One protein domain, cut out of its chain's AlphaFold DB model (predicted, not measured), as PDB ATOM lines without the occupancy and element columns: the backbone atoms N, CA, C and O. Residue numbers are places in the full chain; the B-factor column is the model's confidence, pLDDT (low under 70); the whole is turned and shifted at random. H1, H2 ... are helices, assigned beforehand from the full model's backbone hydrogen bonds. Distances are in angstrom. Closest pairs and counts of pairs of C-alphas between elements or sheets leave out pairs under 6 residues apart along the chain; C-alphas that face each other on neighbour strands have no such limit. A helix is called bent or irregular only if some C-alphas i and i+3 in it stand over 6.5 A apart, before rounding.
ATOM      1  N   ASN A   2      90.975 108.489  85.087       82.88
ATOM      2  CA  ASN A   2      90.326 107.362  85.794       82.88
ATOM      3  C   ASN A   2      89.628 107.696  87.133       82.88
ATOM      4  O   ASN A   2      88.789 106.932  87.599       82.88
ATOM      5  N   ALA A   3      89.969 108.815  87.783       90.50
ATOM      6  CA  ALA A   3      89.397 109.169  89.088       90.50
ATOM      7  C   ALA A   3      87.918 109.591  89.005       90.50
ATOM      8  O   ALA A   3      87.140 109.261  89.894       90.50
ATOM      9  N   ILE A   4      87.533 110.300  87.935       93.00
ATOM     10  CA  ILE A   4      86.149 110.750  87.727       93.00
ATOM     11  C   ILE A   4      85.264 109.547  87.401       93.00
ATOM     12  O   ILE A   4      84.225 109.368  88.023       93.00
ATOM     13  N   GLU A   5      85.711 108.690  86.484       94.50
ATOM     14  CA  GLU A   5      85.003 107.461  86.119       94.50
ATOM     15  C   GLU A   5      84.809 106.536  87.327       94.50
ATOM     16  O   GLU A   5      83.696 106.093  87.600       94.50
ATOM     17  N   GLY A   6      85.866 106.321  88.119       95.31
ATOM     18  CA  GLY A   6      85.773 105.542  89.353       95.31
ATOM     19  C   GLY A   6      84.791 106.147  90.359       95.31
ATOM     20  O   GLY A   6      83.972 105.427  90.925       95.31
ATOM     21  N   PHE A   7      84.827 107.469  90.555       95.12
ATOM     22  CA  PHE A   7      83.895 108.166  91.444       95.12
ATOM     23  C   PHE A   7      82.436 107.993  91.002       95.12
ATOM     24  O   PHE A   7      81.587 107.656  91.827       95.12
ATOM     25  N   VAL A   8      82.153 108.173  89.709       96.12
ATOM     26  CA  VAL A   8      80.805 108.000  89.150       96.12
ATOM     27  C   VAL A   8      80.339 106.554  89.312       96.12
ATOM     28  O   VAL A   8      79.240 106.334  89.815       96.12
ATOM     29  N   ASN A   9      81.186 105.573  88.995       96.81
ATOM     30  CA  ASN A   9      80.847 104.156  89.142       96.81
ATOM     31  C   ASN A   9      80.547 103.777  90.599       96.81
ATOM     32  O   ASN A   9      79.560 103.091  90.859       96.81
ATOM     33  N   PHE A  10      81.336 104.261  91.567       96.62
ATOM     34  CA  PHE A  10      81.025 104.063  92.987       96.62
ATOM     35  C   PHE A  10      79.709 104.727  93.392       96.62
ATOM     36  O   PHE A  10      78.947 104.133  94.156       96.62
ATOM     37  N   GLY A  11      79.420 105.918  92.862       96.44
ATOM     38  CA  GLY A  11      78.129 106.579  93.034       96.44
ATOM     39  C   GLY A  11      76.975 105.711  92.533       96.44
ATOM     40  O   GLY A  11      76.038 105.461  93.283       96.44
ATOM     41  N   CYS A  12      77.071 105.174  91.314       97.44
ATOM     42  CA  CYS A  12      76.057 104.285  90.743       97.44
ATOM     43  C   CYS A  12      75.858 103.010  91.573       97.44
ATOM     44  O   CYS A  12      74.719 102.624  91.826       97.44
ATOM     45  N   ILE A  13      76.945 102.382  92.036       97.94
ATOM     46  CA  ILE A  13      76.869 101.190  92.896       97.94
ATOM     47  C   ILE A  13      76.170 101.528  94.216       97.94
ATOM     48  O   ILE A  13      75.267 100.806  94.632       97.94
ATOM     49  N   ALA A  14      76.554 102.631  94.865       97.56
ATOM     50  CA  ALA A  14      75.933 103.065  96.113       97.56
ATOM     51  C   ALA A  14      74.435 103.350  95.928       97.56
ATOM     52  O   ALA A  14      73.625 102.868  96.717       97.56
ATOM     53  N   THR A  15      74.056 104.060  94.862       98.00
ATOM     54  CA  THR A  15      72.648 104.321  94.530       98.00
ATOM     55  C   THR A  15      71.879 103.025  94.272       98.00
ATOM     56  O   THR A  15      70.795 102.853  94.818       98.00
ATOM     57  N   GLY A  16      72.450 102.072  93.527       98.25
ATOM     58  CA  GLY A  16      71.823 100.767  93.294       98.25
ATOM     59  C   GLY A  16      71.590  99.975  94.585       98.25
ATOM     60  O   GLY A  16      70.536  99.365  94.759       98.25
ATOM     61  N   ILE A  17      72.522 100.035  95.542       98.44
ATOM     62  CA  ILE A  17      72.335  99.430  96.871       98.44
ATOM     63  C   ILE A  17      71.167 100.099  97.608       98.44
ATOM     64  O   ILE A  17      70.319  99.403  98.166       98.44
ATOM     65  N   LEU A  18      71.081 101.433  97.585       98.31
ATOM     66  CA  LEU A  18      69.970 102.164  98.203       98.31
ATOM     67  C   LEU A  18      68.621 101.822  97.554       98.31
ATOM     68  O   LEU A  18      67.629 101.689  98.266       98.31
ATOM     69  N   GLN A  19      68.586 101.610  96.236       98.12
ATOM     70  CA  GLN A  19      67.390 101.159  95.515       98.12
ATOM     71  C   GLN A  19      66.939  99.766  95.952       98.12
ATOM     72  O   GLN A  19      65.761  99.566  96.245       98.12
ATOM     73  N   ILE A  20      67.868  98.809  96.054       98.50
ATOM     74  CA  ILE A  20      67.560  97.455  96.542       98.50
ATOM     75  C   ILE A  20      66.971  97.521  97.956       98.50
ATOM     76  O   ILE A  20      65.981  96.844  98.241       98.50
ATOM     77  N   LEU A  21      67.546  98.356  98.827       98.25
ATOM     78  CA  LEU A  21      67.051  98.550 100.190       98.25
ATOM     79  C   LEU A  21      65.675  99.221 100.218       98.25
ATOM     80  O   LEU A  21      64.818  98.794 100.989       98.25
ATOM     81  N   SER A  22      65.447 100.213  99.354       97.75
ATOM     82  CA  SER A  22      64.145 100.859  99.199       97.75
ATOM     83  C   SER A  22      63.058  99.840  98.859       97.75
ATOM     84  O   SER A  22      62.048  99.764  99.550       97.75
ATOM     85  N   LEU A  23      63.292  98.987  97.859       98.19
ATOM     86  CA  LEU A  23      62.308  97.993  97.428       98.19
ATOM     87  C   LEU A  23      62.095  96.898  98.481       98.19
ATOM     88  O   LEU A  23      60.957  96.543  98.788       98.19
ATOM     89  N   SER A  24      63.182  96.392  99.067       98.31
ATOM     90  CA  SER A  24      63.136  95.224  99.957       98.31
ATOM     91  C   SER A  24      62.658  95.554 101.375       98.31
ATOM     92  O   SER A  24      62.104  94.685 102.041       98.31
ATOM     93  N   PHE A  25      62.867  96.789 101.848       97.62
ATOM     94  CA  PHE A  25      62.635  97.181 103.244       97.62
ATOM     95  C   PHE A  25      61.815  98.473 103.399       97.62
ATOM     96  O   PHE A  25      61.868  99.095 104.461       97.62
ATOM     97  N   HIS A  26      61.047  98.879 102.378       96.81
ATOM     98  CA  HIS A  26      60.258 100.121 102.370       96.81
ATOM     99  C   HIS A  26      59.457 100.361 103.662       96.81
ATOM    100  O   HIS A  26      59.531 101.453 104.220       96.81
ATOM    101  N   GLU A  27      58.749  99.356 104.188       97.12
ATOM    102  CA  GLU A  27      57.972  99.500 105.431       97.12
ATOM    103  C   GLU A  27      58.848  99.835 106.646       97.12
ATOM    104  O   GLU A  27      58.515 100.710 107.445       97.12
ATOM    105  N   SER A  28      59.992  99.158 106.781       97.25
ATOM    106  CA  SER A  28      60.926  99.381 107.891       97.25
ATOM    107  C   SER A  28      61.603 100.744 107.785       97.25
ATOM    108  O   SER A  28      61.742 101.434 108.794       97.25
ATOM    109  N   ILE A  29      61.957 101.162 106.566       97.25
ATOM    110  CA  ILE A  29      62.503 102.494 106.297       97.25
ATOM    111  C   ILE A  29      61.489 103.571 106.691       97.25
ATOM    112  O   ILE A  29      61.848 104.497 107.411       97.25
ATOM    113  N   TRP A  30      60.220 103.442 106.291       96.44
ATOM    114  CA  TRP A  30      59.193 104.411 106.681       96.44
ATOM    115  C   TRP A  30      58.960 104.458 108.183       96.44
ATOM    116  O   TRP A  30      58.786 105.539 108.738       96.44
ATOM    117  N   LYS A  31      59.002 103.304 108.851       95.56
ATOM    118  CA  LYS A  31      58.852 103.222 110.305       95.56
ATOM    119  C   LYS A  31      59.991 103.916 111.062       95.56
ATOM    120  O   LYS A  31      59.750 104.434 112.146       95.56
ATOM    121  N   GLN A  32      61.210 103.887 110.525       95.75
ATOM    122  CA  GLN A  32      62.389 104.509 111.141       95.75
ATOM    123  C   GLN A  32      62.637 105.950 110.678       95.75
ATOM    124  O   GLN A  32      63.486 106.632 111.241       95.75
ATOM    125  N   TYR A  33      61.930 106.429 109.653       95.06
ATOM    126  CA  TYR A  33      62.142 107.769 109.126       95.06
ATOM    127  C   TYR A  33      61.674 108.847 110.113       95.06
ATOM    128  O   TYR A  33      60.478 109.078 110.277       95.06
ATOM    129  N   ASN A  34      62.635 109.563 110.703       92.12
ATOM    130  CA  ASN A  34      62.387 110.655 111.651       92.12
ATOM    131  C   ASN A  34      62.499 112.058 111.021       92.12
ATOM    132  O   ASN A  34      62.516 113.067 111.729       92.12
ATOM    133  N   GLY A  35      62.611 112.147 109.692       88.19
ATOM    134  CA  GLY A  35      62.651 113.422 108.976       88.19
ATOM    135  C   GLY A  35      61.261 114.015 108.724       88.19
ATOM    136  O   GLY A  35      60.230 113.390 108.966       88.19
ATOM    137  N   TRP A  36      61.219 115.241 108.201       89.50
ATOM    138  CA  TRP A  36      59.956 115.911 107.890       89.50
ATOM    139  C   TRP A  36      59.625 115.830 106.399       89.50
ATOM    140  O   TRP A  36      60.256 116.486 105.569       89.50
ATOM    141  N   LEU A  37      58.582 115.066 106.068       87.69
ATOM    142  CA  LEU A  37      57.946 115.063 104.752       87.69
ATOM    143  C   LEU A  37      56.504 115.531 104.895       87.69
ATOM    144  O   LEU A  37      55.689 114.891 105.550       87.69
ATOM    145  N   ARG A  38      56.169 116.637 104.227       85.94
ATOM    146  CA  ARG A  38      54.798 117.171 104.200       85.94
ATOM    147  C   ARG A  38      53.795 116.178 103.602       85.94
ATOM    148  O   ARG A  38      52.628 116.174 103.977       85.94
ATOM    149  N   THR A  39      54.228 115.388 102.619       88.69
ATOM    150  CA  THR A  39      53.390 114.420 101.902       88.69
ATOM    151  C   THR A  39      54.260 113.282 101.391       88.69
ATOM    152  O   THR A  39      55.277 113.531 100.744       88.69
ATOM    153  N   ILE A  40      53.845 112.045 101.656       86.00
ATOM    154  CA  ILE A  40      54.457 110.846 101.084       86.00
ATOM    155  C   ILE A  40      53.733 110.557  99.769       86.00
ATOM    156  O   ILE A  40      52.562 110.188  99.765       86.00
ATOM    157  N   THR A  41      54.412 110.789  98.648       87.44
ATOM    158  CA  THR A  41      53.840 110.631  97.299       87.44
ATOM    159  C   THR A  41      54.015 109.224  96.729       87.44
ATOM    160  O   THR A  41      53.421 108.909  95.703       87.44
ATOM    161  N   SER A  42      54.818 108.375  97.379       92.31
ATOM    162  CA  SER A  42      55.117 107.008  96.952       92.31
ATOM    163  C   SER A  42      55.288 106.093  98.171       92.31
ATOM    164  O   SER A  42      55.961 106.495  99.121       92.31
ATOM    165  N   PRO A  43      54.747 104.858  98.148       93.88
ATOM    166  CA  PRO A  43      55.011 103.863  99.187       93.88
ATOM    167  C   PRO A  43      56.466 103.379  99.172       93.88
ATOM    168  O   PRO A  43      56.973 102.921 100.190       93.88
ATOM    169  N   ILE A  44      57.156 103.506  98.038       97.19
ATOM    170  CA  ILE A  44      58.578 103.194  97.912       97.19
ATOM    171  C   ILE A  44      59.379 104.464  98.233       97.19
ATOM    172  O   ILE A  44      59.188 105.473  97.540       97.19
ATOM    173  N   PRO A  45      60.232 104.459  99.277       96.62
ATOM    174  CA  PRO A  45      61.015 105.628  99.657       96.62
ATOM    175  C   PRO A  45      62.078 105.956  98.606       96.62
ATOM    176  O   PRO A  45      62.596 105.082  97.910       96.62
ATOM    177  N   SER A  46      62.453 107.229  98.515       96.44
ATOM    178  CA  SER A  46      63.595 107.617  97.683       96.44
ATOM    179  C   SER A  46      64.906 107.077  98.260       96.44
ATOM    180  O   SER A  46      65.026 106.844  99.465       96.44
ATOM    181  N   GLU A  47      65.923 106.942  97.420       97.00
ATOM    182  CA  GLU A  47      67.273 106.553  97.823       97.00
ATOM    183  C   GLU A  47      67.839 107.512  98.878       97.00
ATOM    184  O   GLU A  47      68.525 107.079  99.802       97.00
ATOM    185  N   GLU A  48      67.500 108.804  98.797       95.56
ATOM    186  CA  GLU A  48      67.913 109.795  99.794       95.56
ATOM    187  C   GLU A  48      67.209 109.576 101.142       95.56
ATOM    188  O   GLU A  48      67.848 109.666 102.189       95.56
ATOM    189  N   THR A  49      65.923 109.208 101.136       96.75
ATOM    190  CA  THR A  49      65.187 108.810 102.349       96.75
ATOM    191  C   THR A  49      65.824 107.579 102.996       96.75
ATOM    192  O   THR A  49      66.069 107.572 104.199       96.75
ATOM    193  N   VAL A  50      66.147 106.555 102.199       97.94
ATOM    194  CA  VAL A  50      66.814 105.335 102.680       97.94
ATOM    195  C   VAL A  50      68.182 105.663 103.274       97.94
ATOM    196  O   VAL A  50      68.502 105.239 104.382       97.94
ATOM    197  N   LYS A  51      68.988 106.458 102.564       97.56
ATOM    198  CA  LYS A  51      70.300 106.912 103.030       97.56
ATOM    199  C   LYS A  51      70.197 107.675 104.347       97.56
ATOM    200  O   LYS A  51      71.018 107.428 105.224       97.56
ATOM    201  N   PHE A  52      69.211 108.560 104.494       97.19
ATOM    202  CA  PHE A  52      68.982 109.305 105.732       97.19
ATOM    203  C   PHE A  52      68.745 108.359 106.913       97.19
ATOM    204  O   PHE A  52      69.451 108.452 107.914       97.19
ATOM    205  N   VAL A  53      67.829 107.397 106.761       97.19
ATOM    206  CA  VAL A  53      67.530 106.403 107.805       97.19
ATOM    207  C   VAL A  53      68.765 105.574 108.155       97.19
ATOM    208  O   VAL A  53      69.108 105.440 109.324       97.19
ATOM    209  N   ILE A  54      69.499 105.071 107.157       95.38
ATOM    210  CA  ILE A  54      70.721 104.283 107.396       95.38
ATOM    211  C   ILE A  54      71.783 105.111 108.122       95.38
ATOM    212  O   ILE A  54      72.466 104.598 109.007       95.38
ATOM    213  N   GLN A  55      71.955 106.378 107.742       93.94
ATOM    214  CA  GLN A  55      72.888 107.275 108.417       93.94
ATOM    215  C   GLN A  55      72.482 107.478 109.873       93.94
ATOM    216  O   GLN A  55      73.324 107.340 110.760       93.94
ATOM    217  N   GLU A  56      71.208 107.769 110.122       94.50
ATOM    218  CA  GLU A  56      70.664 107.952 111.461       94.50
ATOM    219  C   GLU A  56      70.879 106.699 112.321       94.50
ATOM    220  O   GLU A  56      71.472 106.793 113.397       94.50
ATOM    221  N   GLU A  57      70.514 105.519 111.822       92.88
ATOM    222  CA  GLU A  57      70.726 104.239 112.503       92.88
ATOM    223  C   GLU A  57      72.209 103.952 112.758       92.88
ATOM    224  O   GLU A  57      72.590 103.502 113.844       92.88
ATOM    225  N   PHE A  58      73.079 104.247 111.788       91.25
ATOM    226  CA  PHE A  58      74.521 104.076 111.938       91.25
ATOM    227  C   PHE A  58      75.088 104.976 113.039       91.25
ATOM    228  O   PHE A  58      75.914 104.524 113.835       91.25
ATOM    229  N   PHE A  59      74.657 106.239 113.108       89.44
ATOM    230  CA  PHE A  59      75.117 107.180 114.129       89.44
ATOM    231  C   PHE A  59      74.550 106.864 115.516       89.44
ATOM    232  O   PHE A  59      75.300 106.914 116.494       89.44
ATOM    233  N   HIS A  60      73.281 106.463 115.620       91.62
ATOM    234  CA  HIS A  60      72.696 106.020 116.889       91.62
ATOM    235  C   HIS A  60      73.410 104.779 117.434       91.62
ATOM    236  O   HIS A  60      73.738 104.703 118.619       91.62
ATOM    237  N   ASN A  61      73.761 103.842 116.552       91.38
ATOM    238  CA  ASN A  61      74.449 102.604 116.904       91.38
ATOM    239  C   ASN A  61      75.972 102.685 116.708       91.38
ATOM    240  O   ASN A  61      76.646 101.659 116.618       91.38
ATOM    241  N   PHE A  62      76.558 103.888 116.671       88.31
ATOM    242  CA  PHE A  62      77.938 104.101 116.212       88.31
ATOM    243  C   PHE A  62      78.983 103.241 116.940       88.31
ATOM    244  O   PHE A  62      79.940 102.754 116.335       88.31
ATOM    245  N   ARG A  63      78.796 102.994 118.244       88.38
ATOM    246  CA  ARG A  63      79.693 102.138 119.045       88.38
ATOM    247  C   ARG A  63      79.618 100.658 118.667       88.38
ATOM    248  O   ARG A  63      80.629  99.964 118.788       88.38
ATOM    249  N   SER A  64      78.471 100.181 118.195       92.38
ATOM    250  CA  SER A  64      78.284  98.804 117.725       92.38
ATOM    251  C   SER A  64      79.149  98.512 116.495       92.38
ATOM    252  O   SER A  64      79.606  97.388 116.307       92.38
ATOM    253  N   PHE A  65      79.500  99.545 115.724       88.12
ATOM    254  CA  PHE A  65      80.358  99.447 114.542       88.12
ATOM    255  C   PHE A  65      81.855  99.636 114.827       88.12
ATOM    256  O   PHE A  65      82.629  99.816 113.886       88.12
ATOM    257  N   LYS A  66      82.303  99.562 116.091       90.06
ATOM    258  CA  LYS A  66      83.699  99.849 116.491       90.06
ATOM    259  C   LYS A  66      84.779  99.065 115.735       90.06
ATOM    260  O   LYS A  66      85.905  99.540 115.607       90.06
ATOM    261  N   TYR A  67      84.447  97.874 115.239       91.69
ATOM    262  CA  TYR A  67      85.374  97.007 114.505       91.69
ATOM    263  C   TYR A  67      85.416  97.285 112.997       91.69
ATOM    264  O   TYR A  67      86.267  96.748 112.291       91.69
ATOM    265  N   THR A  68      84.525  98.137 112.489       91.38
ATOM    266  CA  THR A  68      84.472  98.472 111.065       91.38
ATOM    267  C   THR A  68      85.580  99.449 110.672       91.38
ATOM    268  O   THR A  68      86.040 100.283 111.459       91.38
ATOM    269  N   VAL A  69      86.000  99.384 109.406       91.88
ATOM    270  CA  VAL A  69      86.964 100.337 108.835       91.88
ATOM    271  C   VAL A  69      86.391 101.758 108.827       91.88
ATOM    272  O   VAL A  69      87.107 102.704 109.146       91.88
ATOM    273  N   ILE A  70      85.092 101.906 108.552       88.25
ATOM    274  CA  ILE A  70      84.391 103.199 108.541       88.25
ATOM    275  C   ILE A  70      84.492 103.878 109.911       88.25
ATOM    276  O   ILE A  70      84.912 105.032 109.991       88.25
ATOM    277  N   TYR A  71      84.203 103.149 110.994       90.38
ATOM    278  CA  TYR A  71      84.356 103.665 112.355       90.38
ATOM    279  C   TYR A  71      85.783 104.158 112.623       90.38
ATOM    280  O   TYR A  71      85.978 105.274 113.107       90.38
ATOM    281  N   ARG A  72      86.796 103.357 112.261       90.94
ATOM    282  CA  ARG A  72      88.213 103.720 112.433       90.94
ATOM    283  C   ARG A  72      88.575 104.997 111.672       90.94
ATOM    284  O   ARG A  72      89.255 105.857 112.230       90.94
ATOM    285  N   ILE A  73      88.107 105.133 110.429       91.94
ATOM    286  CA  ILE A  73      88.336 106.323 109.598       91.94
ATOM    287  C   ILE A  73      87.691 107.555 110.242       91.94
ATOM    288  O   ILE A  73      88.370 108.565 110.427       91.94
ATOM    289  N   ILE A  74      86.415 107.470 110.629       89.56
ATOM    290  CA  ILE A  74      85.684 108.581 111.254       89.56
ATOM    291  C   ILE A  74      86.374 109.006 112.556       89.56
ATOM    292  O   ILE A  74      86.717 110.178 112.727       89.56
ATOM    293  N   MET A  75      86.684 108.057 113.444       89.62
ATOM    294  CA  MET A  75      87.364 108.345 114.711       89.62
ATOM    295  C   MET A  75      88.755 108.957 114.515       89.62
ATOM    296  O   MET A  75      89.148 109.843 115.277       89.62
ATOM    297  N   SER A  76      89.494 108.535 113.484       90.31
ATOM    298  CA  SER A  76      90.789 109.130 113.129       90.31
ATOM    299  C   SER A  76      90.672 110.591 112.686       90.31
ATOM    300  O   SER A  76      91.630 111.345 112.863       90.31
ATOM    301  N   LYS A  77      89.541 110.999 112.098       88.25
ATOM    302  CA  LYS A  77      89.291 112.386 111.679       88.25
ATOM    303  C   LYS A  77      88.801 113.259 112.837       88.25
ATOM    304  O   LYS A  77      89.202 114.416 112.908       88.25
ATOM    305  N   ILE A  78      88.011 112.702 113.759       84.94
ATOM    306  CA  ILE A  78      87.496 113.410 114.947       84.94
ATOM    307  C   ILE A  78      88.617 113.718 115.962       84.94
ATOM    308  O   ILE A  78      88.634 114.791 116.559       84.94
ATOM    309  N   LYS A  79      89.593 112.817 116.152       64.06
ATOM    310  CA  LYS A  79      90.627 112.900 117.210       64.06
ATOM    311  C   LYS A  79      91.771 113.915 116.991       64.06
ATOM    312  O   LYS A  79      92.881 113.682 117.464       64.06
ATOM    313  N   LYS A  80      91.554 115.059 116.339       64.62
ATOM    314  CA  LYS A  80      92.554 116.148 116.330       64.62
ATOM    315  C   LYS A  80      92.143 117.266 117.292       64.62
ATOM    316  O   LYS A  80      91.527 118.229 116.838       64.62
TER     317      LYS A  80
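AT A GLANCE: This is residues 2 to 80 of the 90 residues of an uncharacterized protein of Desulfobacterales bacterium C00003106 (UniProt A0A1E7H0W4). One long helix, H1, kinks sharply near residue 25, and H2 packs on it with residues 47 to 53, the two making an open V. Residues 2 to 13 of H1 stick out as a free arm, while short H3 and then H4 trail beyond the far end of H2. The printed part has 79 residues, with H1, H2, H3 and H4 in chain order and no named strand: all helix, loose, radius of gyration of the C-alphas 15.1 A, spans 42 by 35 by 22 A.

IN THESE COORDINATES: H1, residues 2 to 32, runs 37.8 A from C-alpha 2 at (90.326, 107.362, 85.794); it is irregular, with C-alphas 24 and 27 8.7 A apart and a kink of 93 degrees. H2 is residues 47 to 60, 19.8 A; H3 is 62 to 65, 5.5 A; H4 is 69 to 78, 14.4 A, ending at C-alpha 78 (87.496, 113.410, 114.947).

HOW THE PARTS SIT: H1 and H2 touch, about perpendicular at 79 degrees, the closest C-alphas being those of Leu 18 and Glu 47, 5.2 A. H3 is close to but not clearly touching H4, closest C-alphas Phe 65 and Tyr 71, 6.2 A. H1 and H4 are apart. Every O i to N i+4 pair is within hydrogen-bond range in H2 and H4, and 25 of 27 in H1; H3 is too short for one.

THE WHOLE: The C-alphas farthest apart, Thr 41 and Lys 80, are 43.5 A apart. The printed part has no cut. The link H1 to H2 is long; pLDDT is under 70 at residues 79 to 80.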